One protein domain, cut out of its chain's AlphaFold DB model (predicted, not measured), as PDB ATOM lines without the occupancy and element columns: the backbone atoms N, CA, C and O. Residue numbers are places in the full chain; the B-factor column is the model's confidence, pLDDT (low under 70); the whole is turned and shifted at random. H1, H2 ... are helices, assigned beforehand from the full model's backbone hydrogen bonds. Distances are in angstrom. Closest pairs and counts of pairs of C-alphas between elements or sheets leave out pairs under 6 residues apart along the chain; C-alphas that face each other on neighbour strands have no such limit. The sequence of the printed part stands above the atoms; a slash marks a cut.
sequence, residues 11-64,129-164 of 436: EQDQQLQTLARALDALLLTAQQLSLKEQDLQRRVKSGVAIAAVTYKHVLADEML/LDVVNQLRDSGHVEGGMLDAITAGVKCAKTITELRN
ATOM      1  N   GLU A  11     -53.632  54.089 -29.421       78.12
ATOM      2  CA  GLU A  11     -52.388  53.301 -29.346       78.12
ATOM      3  C   GLU A  11     -52.117  52.799 -27.911       78.12
ATOM      4  O   GLU A  11     -51.648  51.682 -27.696       78.12
ATOM      5  N   GLN A  12     -52.529  53.589 -26.915       75.50
ATOM      6  CA  GLN A  12     -52.459  53.242 -25.500       75.50
ATOM      7  C   GLN A  12     -53.396  52.081 -25.119       75.50
ATOM      8  O   GLN A  12     -53.001  51.212 -24.339       75.50
ATOM      9  N   ASP A  13     -54.605  52.019 -25.682       80.56
ATOM     10  CA  ASP A  13     -55.546  50.916 -25.439       80.56
ATOM     11  C   ASP A  13     -55.004  49.594 -25.991       80.56
ATOM     12  O   ASP A  13     -55.138  48.546 -25.355       80.56
ATOM     13  N   GLN A  14     -54.318  49.639 -27.136       86.75
ATOM     14  CA  GLN A  14     -53.669  48.461 -27.718       86.75
ATOM     15  C   GLN A  14     -52.493  47.973 -26.861       86.75
ATOM     16  O   GLN A  14     -52.337  46.765 -26.657       86.75
ATOM     17  N   GLN A  15     -51.694  48.890 -26.307       87.38
ATOM     18  CA  GLN A  15     -50.612  48.549 -25.375       87.38
ATOM     19  C   GLN A  15     -51.150  47.921 -24.084       87.38
ATOM     20  O   GLN A  15     -50.665  46.871 -23.658       87.38
ATOM     21  N   LEU A  16     -52.192  48.507 -23.489       88.69
ATOM     22  CA  LEU A  16     -52.839  47.965 -22.291       88.69
ATOM     23  C   LEU A  16     -53.443  46.584 -22.549       88.69
ATOM     24  O   LEU A  16     -53.257  45.673 -21.745       88.69
ATOM     25  N   GLN A  17     -54.104  46.396 -23.692       90.31
ATOM     26  CA  GLN A  17     -54.659  45.100 -24.071       90.31
ATOM     27  C   GLN A  17     -53.562  44.049 -24.300       90.31
ATOM     28  O   GLN A  17     -53.735  42.887 -23.932       90.31
ATOM     29  N   THR A  18     -52.424  44.449 -24.870       92.00
ATOM     30  CA  THR A  18     -51.263  43.567 -25.067       92.00
ATOM     31  C   THR A  18     -50.662  43.139 -23.730       92.00
ATOM     32  O   THR A  18     -50.389  41.956 -23.533       92.00
ATOM     33  N   LEU A  19     -50.517  44.069 -22.780       93.38
ATOM     34  CA  LEU A  19     -50.046  43.761 -21.428       93.38
ATOM     35  C   LEU A  19     -51.023  42.862 -20.664       93.38
ATOM     36  O   LEU A  19     -50.587  41.908 -20.028       93.38
ATOM     37  N   ALA A  20     -52.329  43.119 -20.755       92.75
ATOM     38  CA  ALA A  20     -53.346  42.295 -20.106       92.75
ATOM     39  C   ALA A  20     -53.291  40.841 -20.600       92.75
ATOM     40  O   ALA A  20     -53.179  39.921 -19.794       92.75
ATOM     41  N   ARG A  21     -53.244  40.634 -21.923       93.31
ATOM     42  CA  ARG A  21     -53.107  39.289 -22.511       93.31
ATOM     43  C   ARG A  21     -51.814  38.593 -22.094       93.31
ATOM     44  O   ARG A  21     -51.811  37.385 -21.888       93.31
ATOM     45  N   ALA A  22     -50.718  39.341 -21.976       94.12
ATOM     46  CA  ALA A  22     -49.446  38.791 -21.527       94.12
ATOM     47  C   ALA A  22     -49.483  38.354 -20.056       94.12
ATOM     48  O   ALA A  22     -48.929  37.310 -19.724       94.12
ATOM     49  N   LEU A  23     -50.148  39.121 -19.185       95.12
ATOM     50  CA  LEU A  23     -50.334  38.765 -17.776       95.12
ATOM     51  C   LEU A  23     -51.240  37.543 -17.616       95.12
ATOM     52  O   LEU A  23     -50.896  36.644 -16.853       95.12
ATOM     53  N   ASP A  24     -52.338  37.471 -18.370       94.69
ATOM     54  CA  ASP A  24     -53.218  36.297 -18.381       94.69
ATOM     55  C   ASP A  24     -52.456  35.046 -18.829       94.69
ATOM     56  O   ASP A  24     -52.513  34.007 -18.169       94.69
ATOM     57  N   ALA A  25     -51.677  35.158 -19.909       92.88
ATOM     58  CA  ALA A  25     -50.811  34.078 -20.363       92.88
ATOM     59  C   ALA A  25     -49.808  33.685 -19.270       92.88
ATOM     60  O   ALA A  25     -49.699  32.508 -18.944       92.88
ATOM     61  N   LEU A  26     -49.136  34.644 -18.629       93.56
ATOM     62  CA  LEU A  26     -48.173  34.367 -17.561       93.56
ATOM     63  C   LEU A  26     -48.817  33.622 -16.383       93.56
ATOM     64  O   LEU A  26     -48.269  32.621 -15.923       93.56
ATOM     65  N   LEU A  27     -50.005  34.038 -15.943       94.31
ATOM     66  CA  LEU A  27     -50.745  33.359 -14.876       94.31
ATOM     67  C   LEU A  27     -51.116  31.921 -15.256       94.31
ATOM     68  O   LEU A  27     -50.905  31.002 -14.461       94.31
ATOM     69  N   LEU A  28     -51.606  31.707 -16.479       93.00
ATOM     70  CA  LEU A  28     -51.940  30.372 -16.975       93.00
ATOM     71  C   LEU A  28     -50.700  29.478 -17.072       93.00
ATOM     72  O   LEU A  28     -50.745  28.322 -16.648       93.00
ATOM     73  N   THR A  29     -49.575  30.006 -17.561       91.12
ATOM     74  CA  THR A  29     -48.316  29.245 -17.623       91.12
ATOM     75  C   THR A  29     -47.808  28.867 -16.234       91.12
ATOM     76  O   THR A  29     -47.444  27.713 -16.015       91.12
ATOM     77  N   ALA A  30     -47.857  29.785 -15.263       91.44
ATOM     78  CA  ALA A  30     -47.466  29.507 -13.884       91.44
ATOM     79  C   ALA A  30     -48.339  28.407 -13.261       91.44
ATOM     80  O   ALA A  30     -47.827  27.487 -12.618       91.44
ATOM     81  N   GLN A  31     -49.651  28.446 -13.509       93.25
ATOM     82  CA  GLN A  31     -50.569  27.406 -13.054       93.25
ATOM     83  C   GLN A  31     -50.256  26.044 -13.695       93.25
ATOM     84  O   GLN A  31     -50.211  25.032 -12.993       93.25
ATOM     85  N   GLN A  32     -50.010  25.999 -15.007       90.56
ATOM     86  CA  GLN A  32     -49.658  24.762 -15.713       90.56
ATOM     87  C   GLN A  32     -48.361  24.146 -15.184       90.56
ATOM     88  O   GLN A  32     -48.298  22.933 -14.963       90.56
ATOM     89  N   LEU A  33     -47.338  24.970 -14.958       89.75
ATOM     90  CA  LEU A  33     -46.060  24.519 -14.413       89.75
ATOM     91  C   LEU A  33     -46.216  24.003 -12.980       89.75
ATOM     92  O   LEU A  33     -45.693  22.937 -12.669       89.75
ATOM     93  N   SER A  34     -47.014  24.674 -12.145       90.81
ATOM     94  CA  SER A  34     -47.290  24.222 -10.775       90.81
ATOM     95  C   SER A  34     -47.987  22.856 -10.733       90.81
ATOM     96  O   SER A  34     -47.602  21.977  -9.961       90.81
ATOM     97  N   LEU A  35     -48.977  22.626 -11.603       90.75
ATOM     98  CA  LEU A  35     -49.654  21.327 -11.690       90.75
ATOM     99  C   LEU A  35     -48.703  20.213 -12.145       90.75
ATOM    100  O   LEU A  35     -48.751  19.101 -11.611       90.75
ATOM    101  N   LYS A  36     -47.821  20.508 -13.106       87.38
ATOM    102  CA  LYS A  36     -46.794  19.564 -13.565       87.38
ATOM    103  C   LYS A  36     -45.775  19.259 -12.477       87.38
ATOM    104  O   LYS A  36     -45.424  18.099 -12.296       87.38
ATOM    105  N   GLU A  37     -45.347  20.261 -11.720       89.81
ATOM    106  CA  GLU A  37     -44.448  20.064 -10.587       89.81
ATOM    107  C   GLU A  37     -45.073  19.127  -9.544       89.81
ATOM    108  O   GLU A  37     -44.444  18.158  -9.123       89.81
ATOM    109  N   GLN A  38     -46.342  19.340  -9.183       90.69
ATOM    110  CA  GLN A  38     -47.052  18.456  -8.253       90.69
ATOM    111  C   GLN A  38     -47.204  17.026  -8.787       90.69
ATOM    112  O   GLN A  38     -47.174  16.065  -8.014       90.69
ATOM    113  N   ASP A  39     -47.397  16.854 -10.095       89.81
ATOM    114  CA  ASP A  39     -47.410  15.534 -10.726       89.81
ATOM    115  C   ASP A  39     -46.042  14.849 -10.647       89.81
ATOM    116  O   ASP A  39     -45.947  13.718 -10.167       89.81
ATOM    117  N   LEU A  40     -44.970  15.561 -11.002       85.12
ATOM    118  CA  LEU A  40     -43.601  15.056 -10.896       85.12
ATOM    119  C   LEU A  40     -43.246  14.692  -9.453       85.12
ATOM    120  O   LEU A  40     -42.731  13.603  -9.211       85.12
ATOM    121  N   GLN A  41     -43.602  15.522  -8.472       85.81
ATOM    122  CA  GLN A  41     -43.386  15.211  -7.058       85.81
ATOM    123  C   GLN A  41     -44.149  13.958  -6.614       85.81
ATOM    124  O   GLN A  41     -43.615  13.149  -5.851       85.81
ATOM    125  N   ARG A  42     -45.387  13.753  -7.086       86.50
ATOM    126  CA  ARG A  42     -46.145  12.519  -6.815       86.50
ATOM    127  C   ARG A  42     -45.477  11.307  -7.456       86.50
ATOM    128  O   ARG A  42     -45.332  10.284  -6.787       86.50
ATOM    129  N   ARG A  43     -45.018  11.429  -8.704       82.62
ATOM    130  CA  ARG A  43     -44.300  10.364  -9.419       82.62
ATOM    131  C   ARG A  43     -43.002   9.992  -8.710       82.62
ATOM    132  O   ARG A  43     -42.794   8.811  -8.452       82.62
ATOM    133  N   VAL A  44     -42.198  10.969  -8.292       84.12
ATOM    134  CA  VAL A  44     -40.968  10.739  -7.516       84.12
ATOM    135  C   VAL A  44     -41.282  10.050  -6.187       84.12
ATOM    136  O   VAL A  44     -40.690   9.018  -5.890       84.12
ATOM    137  N   LYS A  45     -42.269  10.533  -5.420       83.50
ATOM    138  CA  LYS A  45     -42.690   9.888  -4.159       83.50
ATOM    139  C   LYS A  45     -43.142   8.443  -4.372       83.50
ATOM    140  O   LYS A  45     -42.771   7.566  -3.596       83.50
ATOM    141  N   SER A  46     -43.910   8.183  -5.431       81.12
ATOM    142  CA  SER A  46     -44.346   6.826  -5.774       81.12
ATOM    143  C   SER A  46     -43.179   5.934  -6.207       81.12
ATOM    144  O   SER A  46     -43.107   4.788  -5.778       81.12
ATOM    145  N   GLY A  47     -42.221   6.467  -6.971       77.62
ATOM    146  CA  GLY A  47     -41.011   5.755  -7.379       77.62
ATOM    147  C   GLY A  47     -40.134   5.385  -6.188       77.62
ATOM    148  O   GLY A  47     -39.713   4.237  -6.076       77.62
ATOM    149  N   VAL A  48     -39.940   6.309  -5.243       80.38
ATOM    150  CA  VAL A  48     -39.215   6.050  -3.988       80.38
ATOM    151  C   VAL A  48     -39.931   4.991  -3.146       80.38
ATOM    152  O   VAL A  48     -39.283   4.100  -2.604       80.38
ATOM    153  N   ALA A  49     -41.265   5.035  -3.067       71.19
ATOM    154  CA  ALA A  49     -42.041   4.026  -2.348       71.19
ATOM    155  C   ALA A  49     -41.916   2.634  -2.992       71.19
ATOM    156  O   ALA A  49     -41.707   1.651  -2.283       71.19
ATOM    157  N   ILE A  50     -41.988   2.551  -4.324       75.56
ATOM    158  CA  ILE A  50     -41.793   1.299  -5.067       75.56
ATOM    159  C   ILE A  50     -40.372   0.773  -4.843       75.56
ATOM    160  O   ILE A  50     -40.223  -0.391  -4.481       75.56
ATOM    161  N   ALA A  51     -39.351   1.628  -4.963       74.00
ATOM    162  CA  ALA A  51     -37.956   1.266  -4.718       74.00
ATOM    163  C   ALA A  51     -37.742   0.734  -3.289       74.00
ATOM    164  O   ALA A  51     -37.096  -0.297  -3.095       74.00
ATOM    165  N   ALA A  52     -38.345   1.378  -2.286       69.06
ATOM    166  CA  ALA A  52     -38.278   0.944  -0.893       69.06
ATOM    167  C   ALA A  52     -38.968  -0.411  -0.661       69.06
ATOM    168  O   ALA A  52     -38.451  -1.241   0.088       69.06
ATOM    169  N   VAL A  53     -40.112  -0.667  -1.307       74.06
ATOM    170  CA  VAL A  53     -40.806  -1.966  -1.234       74.06
ATOM    171  C   VAL A  53     -39.987  -3.057  -1.918       74.06
ATOM    172  O   VAL A  53     -39.810  -4.130  -1.343       74.06
ATOM    173  N   THR A  54     -39.423  -2.785  -3.097       71.56
ATOM    174  CA  THR A  54     -38.549  -3.746  -3.781       71.56
ATOM    175  C   THR A  54     -37.289  -4.039  -2.978       71.56
ATOM    176  O   THR A  54     -36.913  -5.198  -2.862       71.56
ATOM    177  N   TYR A  55     -36.684  -3.027  -2.352       70.12
ATOM    178  CA  TYR A  55     -35.506  -3.209  -1.505       70.12
ATOM    179  C   TYR A  55     -35.826  -4.062  -0.271       70.12
ATOM    180  O   TYR A  55     -35.088  -4.989   0.047       70.12
ATOM    181  N   LYS A  56     -36.975  -3.823   0.377       71.25
ATOM    182  CA  LYS A  56     -37.456  -4.663   1.486       71.25
ATOM    183  C   LYS A  56     -37.730  -6.104   1.062       71.25
ATOM    184  O   LYS A  56     -37.419  -7.010   1.826       71.25
ATOM    185  N   HIS A  57     -38.293  -6.329  -0.125       66.81
ATOM    186  CA  HIS A  57     -38.513  -7.685  -0.632       66.81
ATOM    187  C   HIS A  57     -37.208  -8.409  -0.958       66.81
ATOM    188  O   HIS A  57     -37.083  -9.574  -0.603       66.81
ATOM    189  N   VAL A  58     -36.227  -7.722  -1.552       69.44
ATOM    190  CA  VAL A  58     -34.897  -8.297  -1.807       69.44
ATOM    191  C   VAL A  58     -34.196  -8.660  -0.492       69.44
ATOM    192  O   VAL A  58     -33.700  -9.774  -0.371       69.44
ATOM    193  N   LEU A  59     -34.239  -7.788   0.523       65.88
ATOM    194  CA  LEU A  59     -33.690  -8.095   1.853       65.88
ATOM    195  C   LEU A  59     -34.414  -9.254   2.554       65.88
ATOM    196  O   LEU A  59     -33.777 -10.054   3.235       65.88
ATOM    197  N   ALA A  60     -35.738  -9.352   2.413       63.00
ATOM    198  CA  ALA A  60     -36.511 -10.437   3.012       63.00
ATOM    199  C   ALA A  60     -36.216 -11.798   2.352       63.00
ATOM    200  O   ALA A  60     -36.134 -12.801   3.060       63.00
ATOM    201  N   ASP A  61     -36.009 -11.831   1.032       57.91
ATOM    202  CA  ASP A  61     -35.581 -13.039   0.308       57.91
ATOM    203  C   ASP A  61     -34.150 -13.455   0.697       57.91
ATOM    204  O   ASP A  61     -33.856 -14.645   0.816       57.91
ATOM    205  N   GLU A  62     -33.263 -12.490   0.967       57.88
ATOM    206  CA  GLU A  62     -31.895 -12.758   1.425       57.88
ATOM    207  C   GLU A  62     -31.869 -13.335   2.857       57.88
ATOM    208  O   GLU A  62     -31.114 -14.267   3.132       57.88
ATOM    209  N   MET A  63     -32.760 -12.871   3.745       56.53
ATOM    210  CA  MET A  63     -32.899 -13.390   5.117       56.53
ATOM    211  C   MET A  63     -33.596 -14.757   5.206       56.53
ATOM    212  O   MET A  63     -33.313 -15.530   6.121       56.53
ATOM    213  N   LEU A  64     -34.480 -15.095   4.261       54.44
ATOM    214  CA  LEU A  64     -35.096 -16.430   4.173       54.44
ATOM    215  C   LEU A  64     -34.173 -17.474   3.523       54.44
ATOM    216  O   LEU A  64     -34.452 -18.669   3.601       54.44
ATOM    217  N   LEU A 129     -36.614  38.113 -21.922       87.19
ATOM    218  CA  LEU A 129     -36.707  37.378 -23.184       87.19
ATOM    219  C   LEU A 129     -35.994  36.016 -23.143       87.19
ATOM    220  O   LEU A 129     -36.487  35.059 -23.734       87.19
ATOM    221  N   ASP A 130     -34.878  35.908 -22.421       86.50
ATOM    222  CA  ASP A 130     -34.120  34.659 -22.298       86.50
ATOM    223  C   ASP A 130     -34.896  33.630 -21.476       86.50
ATOM    224  O   ASP A 130     -34.906  32.448 -21.812       86.50
ATOM    225  N   VAL A 131     -35.635  34.084 -20.460       88.25
ATOM    226  CA  VAL A 131     -36.554  33.231 -19.689       88.25
ATOM    227  C   VAL A 131     -37.659  32.673 -20.587       88.25
ATOM    228  O   VAL A 131     -37.985  31.491 -20.512       88.25
ATOM    229  N   VAL A 132     -38.217  33.494 -21.481       89.69
ATOM    230  CA  VAL A 132     -39.244  33.036 -22.430       89.69
ATOM    231  C   VAL A 132     -38.675  32.030 -23.434       89.69
ATOM    232  O   VAL A 132     -39.357  31.063 -23.771       89.69
ATOM    233  N   ASN A 133     -37.424  32.207 -23.870       87.19
ATOM    234  CA  ASN A 133     -36.739  31.234 -24.725       87.19
ATOM    235  C   ASN A 133     -36.499  29.910 -23.988       87.19
ATOM    236  O   ASN A 133     -36.835  28.860 -24.517       87.19
ATOM    237  N   GLN A 134     -36.051  29.937 -22.731       88.12
ATOM    238  CA  GLN A 134     -35.906  28.714 -21.929       88.12
ATOM    239  C   GLN A 134     -37.244  27.992 -21.721       88.12
ATOM    240  O   GLN A 134     -37.322  26.766 -21.812       88.12
ATOM    241  N   LEU A 135     -38.325  28.740 -21.484       87.31
ATOM    242  CA  LEU A 135     -39.668  28.166 -21.383       87.31
ATOM    243  C   LEU A 135     -40.119  27.538 -22.707       87.31
ATOM    244  O   LEU A 135     -40.754  26.482 -22.690       87.31
ATOM    245  N   ARG A 136     -39.758  28.144 -23.843       89.44
ATOM    246  CA  ARG A 136     -39.995  27.595 -25.183       89.44
ATOM    247  C   ARG A 136     -39.235  26.292 -25.398       89.44
ATOM    248  O   ARG A 136     -39.847  25.307 -25.804       89.44
ATOM    249  N   ASP A 137     -37.955  26.277 -25.057       86.56
ATOM    250  CA  ASP A 137     -37.078  25.115 -25.213       86.56
ATOM    251  C   ASP A 137     -37.497  23.961 -24.298       86.56
ATOM    252  O   ASP A 137     -37.359  22.795 -24.657       86.56
ATOM    253  N   SER A 138     -38.096  24.271 -23.142       82.88
ATOM    254  CA  SER A 138     -38.642  23.250 -22.251       82.88
ATOM    255  C   SER A 138     -39.777  22.444 -22.893       82.88
ATOM    256  O   SER A 138     -40.040  21.331 -22.452       82.88
ATOM    257  N   GLY A 139     -40.503  22.989 -23.878       83.75
ATOM    258  CA  GLY A 139     -41.649  22.327 -24.516       83.75
ATOM    259  C   GLY A 139     -42.855  22.081 -23.596       83.75
ATOM    260  O   GLY A 139     -43.825  21.439 -23.997       83.75
ATOM    261  N   HIS A 140     -42.831  22.574 -22.353       80.69
ATOM    262  CA  HIS A 140     -43.890  22.324 -21.371       80.69
ATOM    263  C   HIS A 140     -45.027  23.350 -21.417       80.69
ATOM    264  O   HIS A 140     -46.035  23.139 -20.736       80.69
ATOM    265  N   VAL A 141     -44.873  24.415 -22.202       86.75
ATOM    266  CA  VAL A 141     -45.790  25.552 -22.293       86.75
ATOM    267  C   VAL A 141     -46.263  25.722 -23.738       86.75
ATOM    268  O   VAL A 141     -45.492  25.543 -24.677       86.75
ATOM    269  N   GLU A 142     -47.534  26.073 -23.919       88.00
ATOM    270  CA  GLU A 142     -48.118  26.298 -25.241       88.00
ATOM    271  C   GLU A 142     -47.514  27.531 -25.939       88.00
ATOM    272  O   GLU A 142     -47.386  28.603 -25.343       88.00
ATOM    273  N   GLY A 143     -47.199  27.399 -27.235       86.25
ATOM    274  CA  GLY A 143     -46.584  28.466 -28.034       86.25
ATOM    275  C   GLY A 143     -47.386  29.772 -28.033       86.25
ATOM    276  O   GLY A 143     -46.804  30.840 -27.872       86.25
ATOM    277  N   GLY A 144     -48.721  29.689 -28.085       87.56
ATOM    278  CA  GLY A 144     -49.592  30.869 -28.044       87.56
ATOM    279  C   GLY A 144     -49.473  31.681 -26.747       87.56
ATOM    280  O   GLY A 144     -49.540  32.909 -26.782       87.56
ATOM    281  N   MET A 145     -49.221  31.023 -25.608       89.81
ATOM    282  CA  MET A 145     -48.980  31.716 -24.337       89.81
ATOM    283  C   MET A 145     -47.605  32.384 -24.333       89.81
ATOM    284  O   MET A 145     -47.473  33.532 -23.915       89.81
ATOM    285  N   LEU A 146     -46.586  31.698 -24.854       92.25
ATOM    286  CA  LEU A 146     -45.231  32.245 -24.956       92.25
ATOM    287  C   LEU A 146     -45.167  33.453 -25.895       92.25
ATOM    288  O   LEU A 146     -44.450  34.413 -25.610       92.25
ATOM    289  N   ASP A 147     -45.933  33.447 -26.981       92.44
ATOM    290  CA  ASP A 147     -46.014  34.574 -27.908       92.44
ATOM    291  C   ASP A 147     -46.708  35.783 -27.265       92.44
ATOM    292  O   ASP A 147     -46.225  36.912 -27.402       92.44
ATOM    293  N   ALA A 148     -47.772  35.560 -26.483       92.75
ATOM    294  CA  ALA A 148     -48.427  36.613 -25.703       92.75
ATOM    295  C   ALA A 148     -47.485  37.215 -24.645       92.75
ATOM    296  O   ALA A 148     -47.381  38.439 -24.538       92.75
ATOM    297  N   ILE A 149     -46.736  36.378 -23.918       93.06
ATOM    298  CA  ILE A 149     -45.733  36.831 -22.942       93.06
ATOM    299  C   ILE A 149     -44.616  37.613 -23.651       93.06
ATOM    300  O   ILE A 149     -44.252  38.702 -23.208       93.06
ATOM    301  N   THR A 150     -44.121  37.126 -24.794       94.12
ATOM    302  CA  THR A 150     -43.097  37.815 -25.601       94.12
ATOM    303  C   THR A 150     -43.573  39.197 -26.050       94.12
ATOM    304  O   THR A 150     -42.823  40.174 -25.965       94.12
ATOM    305  N   ALA A 151     -44.816  39.300 -26.526       91.38
ATOM    306  CA  ALA A 151     -45.418  40.566 -26.930       91.38
ATOM    307  C   ALA A 151     -45.543  41.536 -25.743       91.38
ATOM    308  O   ALA A 151     -45.190  42.709 -25.873       91.38
ATOM    309  N   GLY A 152     -45.954  41.043 -24.571       92.62
ATOM    310  CA  GLY A 152     -46.020  41.830 -23.339       92.62
ATOM    311  C   GLY A 152     -44.663  42.334 -22.863       92.62
ATOM    312  O   GLY A 152     -44.536  43.509 -22.535       92.62
ATOM    313  N   VAL A 153     -43.630  41.488 -22.885       91.69
ATOM    314  CA  VAL A 153     -42.257  41.873 -22.514       91.69
ATOM    315  C   VAL A 153     -41.727  42.965 -23.446       91.69
ATOM    316  O   VAL A 153     -41.167  43.957 -22.976       91.69
ATOM    317  N   LYS A 154     -41.948  42.837 -24.760       91.38
ATOM    318  CA  LYS A 154     -41.586  43.877 -25.737       91.38
ATOM    319  C   LYS A 154     -42.345  45.182 -25.474       91.38
ATOM    320  O   LYS A 154     -41.721  46.239 -25.424       91.38
ATOM    321  N   CYS A 155     -43.654  45.103 -25.232       88.75
ATOM    322  CA  CYS A 155     -44.494  46.257 -24.907       88.75
ATOM    323  C   CYS A 155     -44.031  46.964 -23.617       88.75
ATOM    324  O   CYS A 155     -43.873  48.185 -23.583       88.75
ATOM    325  N   ALA A 156     -43.741  46.209 -22.555       87.25
ATOM    326  CA  ALA A 156     -43.251  46.745 -21.286       87.25
ATOM    327  C   ALA A 156     -41.889  47.442 -21.438       87.25
ATOM    328  O   ALA A 156     -41.665  48.511 -20.859       87.25
ATOM    329  N   LYS A 157     -40.998  46.871 -22.257       87.25
ATOM    330  CA  LYS A 157     -39.700  47.469 -22.583       87.25
ATOM    331  C   LYS A 157     -39.869  48.807 -23.303       87.25
ATOM    332  O   LYS A 157     -39.300  49.793 -22.848       87.25
ATOM    333  N   THR A 158     -40.732  48.878 -24.321       85.12
ATOM    334  CA  THR A 158     -41.005  50.141 -25.036       85.12
ATOM    335  C   THR A 158     -41.575  51.234 -24.125       85.12
ATOM    336  O   THR A 158     -41.184  52.394 -24.232       85.12
ATOM    337  N   ILE A 159     -42.436  50.875 -23.164       83.75
ATOM    338  CA  ILE A 159     -43.004  51.827 -22.192       83.75
ATOM    339  C   ILE A 159     -41.926  52.332 -21.220       83.75
ATOM    340  O   ILE A 159     -41.913  53.505 -20.845       83.75
ATOM    341  N   THR A 160     -41.002  51.458 -20.822       79.69
ATOM    342  CA  THR A 160     -39.912  51.795 -19.896       79.69
ATOM    343  C   THR A 160     -38.834  52.642 -20.579       79.69
ATOM    344  O   THR A 160     -38.317  53.583 -19.981       79.69
ATOM    345  N   GLU A 161     -38.529  52.376 -21.848       77.81
ATOM    346  CA  GLU A 161     -37.598  53.182 -22.650       77.81
ATOM    347  C   GLU A 161     -38.143  54.596 -22.904       77.81
ATOM    348  O   GLU A 161     -37.407  55.572 -22.743       77.81
ATOM    349  N   LEU A 162     -39.447  54.740 -23.176       69.56
ATOM    350  CA  LEU A 162     -40.100  56.051 -23.315       69.56
ATOM    351  C   LEU A 162     -40.041  56.880 -22.015       69.56
ATOM    352  O   LEU A 162     -39.991  58.110 -22.059       69.56
ATOM    353  N   ARG A 163     -40.012  56.214 -20.854       62.97
ATOM    354  CA  ARG A 163     -39.866  56.848 -19.534       62.97
ATOM    355  C   ARG A 163     -38.451  57.372 -19.283       62.97
ATOM    356  O   ARG A 163     -38.311  58.403 -18.637       62.97
ATOM    357  N   ASN A 164     -37.428  56.690 -19.795       63.47
ATOM    358  CA  ASN A 164     -36.024  57.050 -19.574       63.47
ATOM    359  C   ASN A 164     -35.475  58.046 -20.613       63.47
ATOM    360  O   ASN A 164     -34.499  58.734 -20.329       63.47
TER     361      ASN A 164
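AT A GLANCE: This is residues 11 to 64 and 129 to 164 of the 436 residues of an uncharacterized protein of Rasamsonia emersonii CBS 393.64 (UniProt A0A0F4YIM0). One very long helix, H1, has the small helical hairpin of H2 and H3 packed on its first half through H3, which crosses it, while residues 37 to 64 of H1 stick out alone as a long arm. The printed part has 90 residues, with three named helices in the order H1, H2, H3, no named strand, and the class all helix. It is extended, with a radius of gyration of the C-alphas of 22.4 A and spans of 79 by 20 by 20 A, the arm making the length.

HOW THE PARTS SIT: H1, residues 11 to 64, touches H3, residues 143 to 164, with its residues 15 to 29 alone; the closest C-alphas, of Ala 22 and Ile 149, are 4.4 A apart. They run opposite ways at a steep tilt of 51 degrees. H2, residues 129 to 137, is apart from H1. H2 and H3 form a hairpin at a shallow tilt of 6 degrees, touching H3 residues 143 to 153 alone; the closest C-alphas, of Val 132 and Leu 146, are 6.5 A apart. In H1, H2 and H3 every O i to N i+4 pair is within hydrogen-bond range.

IN THESE COORDINATES: H1 is 79.3 A long from C-alpha 11 at (-52.388, 53.301, -29.346), H2 12.4 A, and H3 31.6 A, to C-alpha 164 at (-36.024, 57.050, -19.574).

THE WHOLE: Residues 65 to 128 are not printed, and C-alphas 64 and 129 are 60.4 A apart across this cut. The link from H2 to H3 is tight. The pLDDT is under 70 at residues 52, 57 to 64 and 162 to 164.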